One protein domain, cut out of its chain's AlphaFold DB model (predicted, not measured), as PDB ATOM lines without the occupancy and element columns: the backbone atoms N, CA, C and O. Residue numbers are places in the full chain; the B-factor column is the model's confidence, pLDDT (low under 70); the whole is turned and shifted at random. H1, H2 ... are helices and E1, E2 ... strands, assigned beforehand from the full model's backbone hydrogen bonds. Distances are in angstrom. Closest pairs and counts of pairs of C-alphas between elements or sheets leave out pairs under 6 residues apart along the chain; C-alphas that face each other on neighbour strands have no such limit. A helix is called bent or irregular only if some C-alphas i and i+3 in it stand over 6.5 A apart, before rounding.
ATOM      1  N   ASP A 105     -19.774  26.041 -16.134       86.88
ATOM      2  CA  ASP A 105     -18.364  26.455 -16.132       86.88
ATOM      3  C   ASP A 105     -18.192  27.938 -15.762       86.88
ATOM      4  O   ASP A 105     -17.058  28.408 -15.596       86.88
ATOM      5  N   TYR A 106     -19.295  28.691 -15.688       88.38
ATOM      6  CA  TYR A 106     -19.301  30.125 -15.443       88.38
ATOM      7  C   TYR A 106     -20.016  30.467 -14.140       88.38
ATOM      8  O   TYR A 106     -21.035  29.897 -13.769       88.38
ATOM      9  N   THR A 107     -19.512  31.498 -13.471       90.38
ATOM     10  CA  THR A 107     -20.291  32.218 -12.468       90.38
ATOM     11  C   THR A 107     -21.174  33.236 -13.185       90.38
ATOM     12  O   THR A 107     -20.665  34.145 -13.845       90.38
ATOM     13  N   VAL A 108     -22.492  33.091 -13.047       91.12
ATOM     14  CA  VAL A 108     -23.476  34.041 -13.582       91.12
ATOM     15  C   VAL A 108     -23.775  35.104 -12.530       91.12
ATOM     16  O   VAL A 108     -24.127  34.793 -11.391       91.12
ATOM     17  N   LEU A 109     -23.637  36.372 -12.904       88.88
ATOM     18  CA  LEU A 109     -23.912  37.519 -12.046       88.88
ATOM     19  C   LEU A 109     -25.027  38.374 -12.654       88.88
ATOM     20  O   LEU A 109     -25.040  38.623 -13.861       88.88
ATOM     21  N   ALA A 110     -25.933  38.862 -11.811       86.75
ATOM     22  CA  ALA A 110     -27.063  39.695 -12.206       86.75
ATOM     23  C   ALA A 110     -26.973  41.069 -11.536       86.75
ATOM     24  O   ALA A 110     -26.981  41.164 -10.311       86.75
ATOM     25  N   TYR A 111     -26.910  42.140 -12.323       80.00
ATOM     26  CA  TYR A 111     -26.996  43.511 -11.823       80.00
ATOM     27  C   TYR A 111     -28.288  44.167 -12.304       80.00
ATOM     28  O   TYR A 111     -28.438  44.465 -13.489       80.00
ATOM     29  N   THR A 112     -29.217  44.409 -11.386       75.56
ATOM     30  CA  THR A 112     -30.514  45.017 -11.704       75.56
ATOM     31  C   THR A 112     -30.485  46.520 -11.445       75.56
ATOM     32  O   THR A 112     -30.117  46.964 -10.356       75.56
ATOM     33  N   TYR A 113     -30.893  47.311 -12.437       64.25
ATOM     34  CA  TYR A 113     -30.921  48.771 -12.370       64.25
ATOM     35  C   TYR A 113     -32.140  49.344 -13.093       64.25
ATOM     36  O   TYR A 113     -32.850  48.645 -13.810       64.25
ATOM     37  N   VAL A 114     -32.391  50.635 -12.882       64.69
ATOM     38  CA  VAL A 114     -33.438  51.376 -13.590       64.69
ATOM     39  C   VAL A 114     -32.797  52.118 -14.762       64.69
ATOM     40  O   VAL A 114     -31.895  52.929 -14.540       64.69
ATOM     41  N   ASN A 115     -33.227  51.824 -15.990       60.31
ATOM     42  CA  ASN A 115     -32.722  52.471 -17.204       60.31
ATOM     43  C   ASN A 115     -33.241  53.919 -17.351       60.31
ATOM     44  O   ASN A 115     -33.985  54.436 -16.512       60.31
ATOM     45  N   ASP A 116     -32.831  54.608 -18.415       50.12
ATOM     46  CA  ASP A 116     -33.218  55.993 -18.696       50.12
ATOM     47  C   ASP A 116     -34.710  56.161 -19.027       50.12
ATOM     48  O   ASP A 116     -35.252  57.257 -18.870       50.12
ATOM     49  N   GLN A 117     -35.390  55.074 -19.400       57.31
ATOM     50  CA  GLN A 117     -36.840  55.018 -19.586       57.31
ATOM     51  C   GLN A 117     -37.603  54.771 -18.271       57.31
ATOM     52  O   GLN A 117     -38.832  54.842 -18.252       57.31
ATOM     53  N   GLY A 118     -36.903  54.535 -17.157       57.53
ATOM     54  CA  GLY A 118     -37.514  54.223 -15.864       57.53
ATOM     55  C   GLY A 118     -37.891  52.747 -15.696       57.53
ATOM     56  O   GLY A 118     -38.567  52.397 -14.728       57.53
ATOM     57  N   GLU A 119     -37.466  51.880 -16.609       60.25
ATOM     58  CA  GLU A 119     -37.733  50.446 -16.583       60.25
ATOM     59  C   GLU A 119     -36.659  49.721 -15.773       60.25
ATOM     60  O   GLU A 119     -35.475  50.056 -15.820       60.25
ATOM     61  N   THR A 120     -37.075  48.704 -15.021       72.38
ATOM     62  CA  THR A 120     -36.141  47.838 -14.300       72.38
ATOM     63  C   THR A 120     -35.589  46.793 -15.260       72.38
ATOM     64  O   THR A 120     -36.344  45.985 -15.797       72.38
ATOM     65  N   VAL A 121     -34.279  46.806 -15.459       70.56
ATOM     66  CA  VAL A 121     -33.558  45.914 -16.369       70.56
ATOM     67  C   VAL A 121     -32.425  45.214 -15.627       70.56
ATOM     68  O   VAL A 121     -31.853  45.760 -14.683       70.56
ATOM     69  N   THR A 122     -32.087  44.001 -16.058       79.75
ATOM     70  CA  THR A 122     -30.994  43.211 -15.480       79.75
ATOM     71  C   THR A 122     -29.865  43.087 -16.491       79.75
ATOM     72  O   THR A 122     -30.061  42.584 -17.594       79.75
ATOM     73  N   MET A 123     -28.675  43.540 -16.107       80.38
ATOM     74  CA  MET A 123     -27.435  43.263 -16.819       80.38
ATOM     75  C   MET A 123     -26.868  41.930 -16.334       80.38
ATOM     76  O   MET A 123     -26.538  41.778 -15.157       80.38
ATOM     77  N   TRP A 124     -26.725  40.992 -17.263       83.62
ATOM     78  CA  TRP A 124     -26.142  39.681 -17.013       83.62
ATOM     79  C   TRP A 124     -24.649  39.689 -17.328       83.62
ATOM     80  O   TRP A 124     -24.228  40.132 -18.399       83.62
ATOM     81  N   LEU A 125     -23.844  39.204 -16.389       85.25
ATOM     82  CA  LEU A 125     -22.392  39.136 -16.499       85.25
ATOM     83  C   LEU A 125     -21.934  37.698 -16.252       85.25
ATOM     84  O   LEU A 125     -22.416  37.025 -15.348       85.25
ATOM     85  N   LEU A 126     -20.969  37.248 -17.046       87.31
ATOM     86  CA  LEU A 126     -20.338  35.937 -16.933       87.31
ATOM     87  C   LEU A 126     -18.904  36.089 -16.449       87.31
ATOM     88  O   LEU A 126     -18.116  36.827 -17.056       87.31
ATOM     89  N   GLU A 127     -18.558  35.353 -15.400       88.69
ATOM     90  CA  GLU A 127     -17.190  35.207 -14.919       88.69
ATOM     91  C   GLU A 127     -16.696  33.769 -15.056       88.69
ATOM     92  O   GLU A 127     -17.443  32.812 -14.875       88.69
ATOM     93  N   LYS A 128     -15.398  33.629 -15.315       87.38
ATOM     94  CA  LYS A 128     -14.650  32.385 -15.148       87.38
ATOM     95  C   LYS A 128     -13.375  32.709 -14.382       87.38
ATOM     96  O   LYS A 128     -12.716  33.703 -14.683       87.38
ATOM     97  N   ASP A 129     -13.078  31.931 -13.346       83.38
ATOM     98  CA  ASP A 129     -11.931  32.160 -12.453       83.38
ATOM     99  C   ASP A 129     -11.886  33.590 -11.865       83.38
ATOM    100  O   ASP A 129     -10.827  34.207 -11.735       83.38
ATOM    101  N   GLY A 130     -13.060  34.150 -11.545       77.75
ATOM    102  CA  GLY A 130     -13.212  35.502 -10.992       77.75
ATOM    103  C   GLY A 130     -12.955  36.644 -11.983       77.75
ATOM    104  O   GLY A 130     -12.881  37.801 -11.569       77.75
ATOM    105  N   LYS A 131     -12.809  36.348 -13.281       77.56
ATOM    106  CA  LYS A 131     -12.602  37.339 -14.346       77.56
ATOM    107  C   LYS A 131     -13.758  37.313 -15.335       77.56
ATOM    108  O   LYS A 131     -14.254  36.241 -15.677       77.56
ATOM    109  N   ARG A 132     -14.172  38.485 -15.825       78.38
ATOM    110  CA  ARG A 132     -15.198  38.579 -16.874       78.38
ATOM    111  C   ARG A 132     -14.728  37.859 -18.132       78.38
ATOM    112  O   ARG A 132     -13.589  38.023 -18.565       78.38
ATOM    113  N   VAL A 133     -15.640  37.111 -18.738       77.81
ATOM    114  CA  VAL A 133     -15.417  36.383 -19.988       77.81
ATOM    115  C   VAL A 133     -16.581  36.572 -20.948       77.81
ATOM    116  O   VAL A 133     -17.737  36.561 -20.542       77.81
ATOM    117  N   GLU A 134     -16.293  36.727 -22.235       74.38
ATOM    118  CA  GLU A 134     -17.335  36.794 -23.258       74.38
ATOM    119  C   GLU A 134     -17.727  35.384 -23.712       74.38
ATOM    120  O   GLU A 134     -16.880  34.581 -24.103       74.38
ATOM    121  N   ASN A 135     -19.025  35.087 -23.676       80.56
ATOM    122  CA  ASN A 135     -19.611  33.916 -24.318       80.56
ATOM    123  C   ASN A 135     -20.936  34.355 -24.936       80.56
ATOM    124  O   ASN A 135     -21.910  34.570 -24.222       80.56
ATOM    125  N   LYS A 136     -20.949  34.535 -26.259       80.62
ATOM    126  CA  LYS A 136     -22.101  35.100 -26.966       80.62
ATOM    127  C   LYS A 136     -23.354  34.234 -26.842       80.62
ATOM    128  O   LYS A 136     -24.426  34.771 -26.610       80.62
ATOM    129  N   GLU A 137     -23.217  32.918 -26.975       80.75
ATOM    130  CA  GLU A 137     -24.346  31.985 -26.890       80.75
ATOM    131  C   GLU A 137     -25.003  32.042 -25.507       80.75
ATOM    132  O   GLU A 137     -26.220  32.172 -25.390       80.75
ATOM    133  N   LEU A 138     -24.181  32.028 -24.456       84.19
ATOM    134  CA  LEU A 138     -24.664  32.113 -23.085       84.19
ATOM    135  C   LEU A 138     -25.216  33.509 -22.748       84.19
ATOM    136  O   LEU A 138     -26.225  33.619 -22.060       84.19
ATOM    137  N   GLN A 139     -24.600  34.572 -23.263       81.44
ATOM    138  CA  GLN A 139     -25.087  35.941 -23.093       81.44
ATOM    139  C   GLN A 139     -26.467  36.127 -23.750       81.44
ATOM    140  O   GLN A 139     -27.386  36.609 -23.094       81.44
ATOM    141  N   ASP A 140     -26.634  35.674 -24.999       81.62
ATOM    142  CA  ASP A 140     -27.904  35.742 -25.735       81.62
ATOM    143  C   ASP A 140     -29.008  34.937 -25.004       81.62
ATOM    144  O   ASP A 140     -30.166  35.359 -24.941       81.62
ATOM    145  N   PHE A 141     -28.655  33.792 -24.401       85.38
ATOM    146  CA  PHE A 141     -29.564  33.014 -23.555       85.38
ATOM    147  C   PHE A 141     -29.997  33.784 -22.299       85.38
ATOM    148  O   PHE A 141     -31.194  33.878 -22.028       85.38
ATOM    149  N   LEU A 142     -29.052  34.362 -21.550       86.88
ATOM    150  CA  LEU A 142     -29.337  35.107 -20.317       86.88
ATOM    151  C   LEU A 142     -30.166  36.368 -20.574       86.88
ATOM    152  O   LEU A 142     -31.068  36.682 -19.804       86.88
ATOM    153  N   GLU A 143     -29.923  37.079 -21.671       80.12
ATOM    154  CA  GLU A 143     -30.723  38.254 -22.033       80.12
ATOM    155  C   GLU A 143     -32.182  37.896 -22.330       80.12
ATOM    156  O   GLU A 143     -33.090  38.661 -22.005       80.12
ATOM    157  N   LYS A 144     -32.419  36.714 -22.908       83.81
ATOM    158  CA  LYS A 144     -33.757  36.262 -23.295       83.81
ATOM    159  C   LYS A 144     -34.511  35.544 -22.175       83.81
ATOM    160  O   LYS A 144     -35.721  35.710 -22.061       83.81
ATOM    161  N   HIS A 145     -33.812  34.736 -21.384       84.38
ATOM    162  CA  HIS A 145     -34.401  33.806 -20.415       84.38
ATOM    163  C   HIS A 145     -33.981  34.090 -18.969       84.38
ATOM    164  O   HIS A 145     -34.514  33.491 -18.041       84.38
ATOM    165  N   GLY A 146     -33.058  35.029 -18.744       82.06
ATOM    166  CA  GLY A 146     -32.447  35.282 -17.441       82.06
ATOM    167  C   GLY A 146     -33.440  35.606 -16.324       82.06
ATOM    168  O   GLY A 146     -33.247  35.189 -15.188       82.06
ATOM    169  N   GLN A 147     -34.528  36.317 -16.632       80.81
ATOM    170  CA  GLN A 147     -35.548  36.654 -15.629       80.81
ATOM    171  C   GLN A 147     -36.324  35.435 -15.108       80.81
ATOM    172  O   GLN A 147     -36.905  35.503 -14.027       80.81
ATOM    173  N   GLU A 148     -36.334  34.336 -15.862       78.38
ATOM    174  CA  GLU A 148     -37.003  33.081 -15.507       78.38
ATOM    175  C   GLU A 148     -36.059  32.115 -14.771       78.38
ATOM    176  O   GLU A 148     -36.493  31.052 -14.325       78.38
ATOM    177  N   LEU A 149     -34.773  32.468 -14.632       78.50
ATOM    178  CA  LEU A 149     -33.787  31.622 -13.971       78.50
ATOM    179  C   LEU A 149     -34.066  31.464 -12.481       78.50
ATOM    180  O   LEU A 149     -34.406  32.421 -11.781       78.50
ATOM    181  N   ASP A 150     -33.813  30.253 -11.985       71.56
ATOM    182  CA  ASP A 150     -33.797  29.990 -10.553       71.56
ATOM    183  C   ASP A 150     -32.734  30.884  -9.875       71.56
ATOM    184  O   ASP A 150     -31.586  30.921 -10.336       71.56
ATOM    185  N   PRO A 151     -33.072  31.606  -8.789       71.62
ATOM    186  CA  PRO A 151     -32.125  32.442  -8.049       71.62
ATOM    187  C   PRO A 151     -30.875  31.717  -7.529       71.62
ATOM    188  O   PRO A 151     -29.912  32.382  -7.164       71.62
ATOM    189  N   LEU A 152     -30.868  30.382  -7.470       70.69
ATOM    190  CA  LEU A 152     -29.688  29.584  -7.125       70.69
ATOM    191  C   LEU A 152     -28.639  29.535  -8.247       70.69
ATOM    192  O   LEU A 152     -27.485  29.208  -7.980       70.69
ATOM    193  N   LEU A 153     -29.022  29.852  -9.487       75.38
ATOM    194  CA  LEU A 153     -28.156  29.764 -10.666       75.38
ATOM    195  C   LEU A 153     -27.340  31.034 -10.924       75.38
ATOM    196  O   LEU A 153     -26.496  31.045 -11.818       75.38
ATOM    197  N   TYR A 154     -27.575  32.110 -10.170       83.75
ATOM    198  CA  TYR A 154     -26.846  33.363 -10.331       83.75
ATOM    199  C   TYR A 154     -26.661  34.106  -9.008       83.75
ATOM    200  O   TYR A 154     -27.395  33.926  -8.042       83.75
ATOM    201  N   THR A 155     -25.671  34.995  -8.969       83.50
ATOM    202  CA  THR A 155     -25.442  35.889  -7.830       83.50
ATOM    203  C   THR A 155     -25.903  37.299  -8.168       83.50
ATOM    204  O   THR A 155     -25.464  37.887  -9.155       83.50
ATOM    205  N   ASN A 156     -26.767  37.871  -7.332       78.88
ATOM    206  CA  ASN A 156     -27.135  39.278  -7.449       78.88
ATOM    207  C   ASN A 156     -25.958  40.167  -7.037       78.88
ATOM    208  O   ASN A 156     -25.412  40.009  -5.948       78.88
ATOM    209  N   LEU A 157     -25.606  41.120  -7.891       74.50
ATOM    210  CA  LEU A 157     -24.625  42.155  -7.612       74.50
ATOM    211  C   LEU A 157     -25.321  43.430  -7.159       74.50
ATOM    212  O   LEU A 157     -26.204  43.960  -7.837       74.50
ATOM    213  N   SER A 158     -24.849  43.981  -6.049       68.06
ATOM    214  CA  SER A 158     -25.086  45.382  -5.719       68.06
ATOM    215  C   SER A 158     -24.244  46.309  -6.603       68.06
ATOM    216  O   SER A 158     -23.219  45.917  -7.167       68.06
TER     217      SER A 158
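Overview. This is residues 105 to 158 of the 328 residues of an uncharacterized protein of Listeria monocytogenes (UniProt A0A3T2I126). A long two-stranded hairpin, E1 and E2, makes the longest axis, and one helix, H1, packs on it, mainly over E2. After H1 the last residues fold back to the hairpin, where residues 155 to 156 pair with E1. The printed part has 54 residues with two named strands and one named helix, in the order E1, E2, H1; the sheet, E1 - E2, is antiparallel and the class is mixed, helices and strands. The whole is compact, with a radius of gyration of the C-alphas of 11.3 A, yet elongated in outline, spanning 34 by 21 by 21 A.

Arrangement. E1, residues 107 to 114, and E2, residues 120 to 128, form a hairpin, antiparallel at 157 degrees between their directions. N 107 and O 127 are 2.8 A apart and N 113 and O 121 are 2.9 A apart, both within hydrogen-bond range. Residues 127 to 128 of E2 also pair, antiparallel, with residues 131 to 132. H1, residues 136 to 148, touches E2; their closest C-alphas, those of Trp 124 and Leu 142, are 6.5 A apart. E1 and H1 are near each other, with 7 pairs of C-alphas within 10 A. In H1, 7 of 9 O i to N i+4 pairs are within hydrogen-bond range. Residues 155 to 156 pair, parallel, with residues 109 to 110 of E1.

Along the chain. E1 is 23.3 A long and begins at C-alpha 107, (-20.291, 32.218, -12.468). E2 is 26.5 A long. H1 is 18.9 A long and ends at C-alpha 148, (-37.003, 33.081, -15.507); it is irregular, with C-alphas 144 and 147 7.9 A apart.

Size, cuts and confidence. The two C-alphas farthest apart, those of Gln 117 and Asp 129, are 34.6 A apart. The printed part has no cut. The link from E1 to E2 is tight and that from E2 to H1 is short. The mean pLDDT of the printed part is 78.0; residues 113 to 119 and residue 158 are under 70.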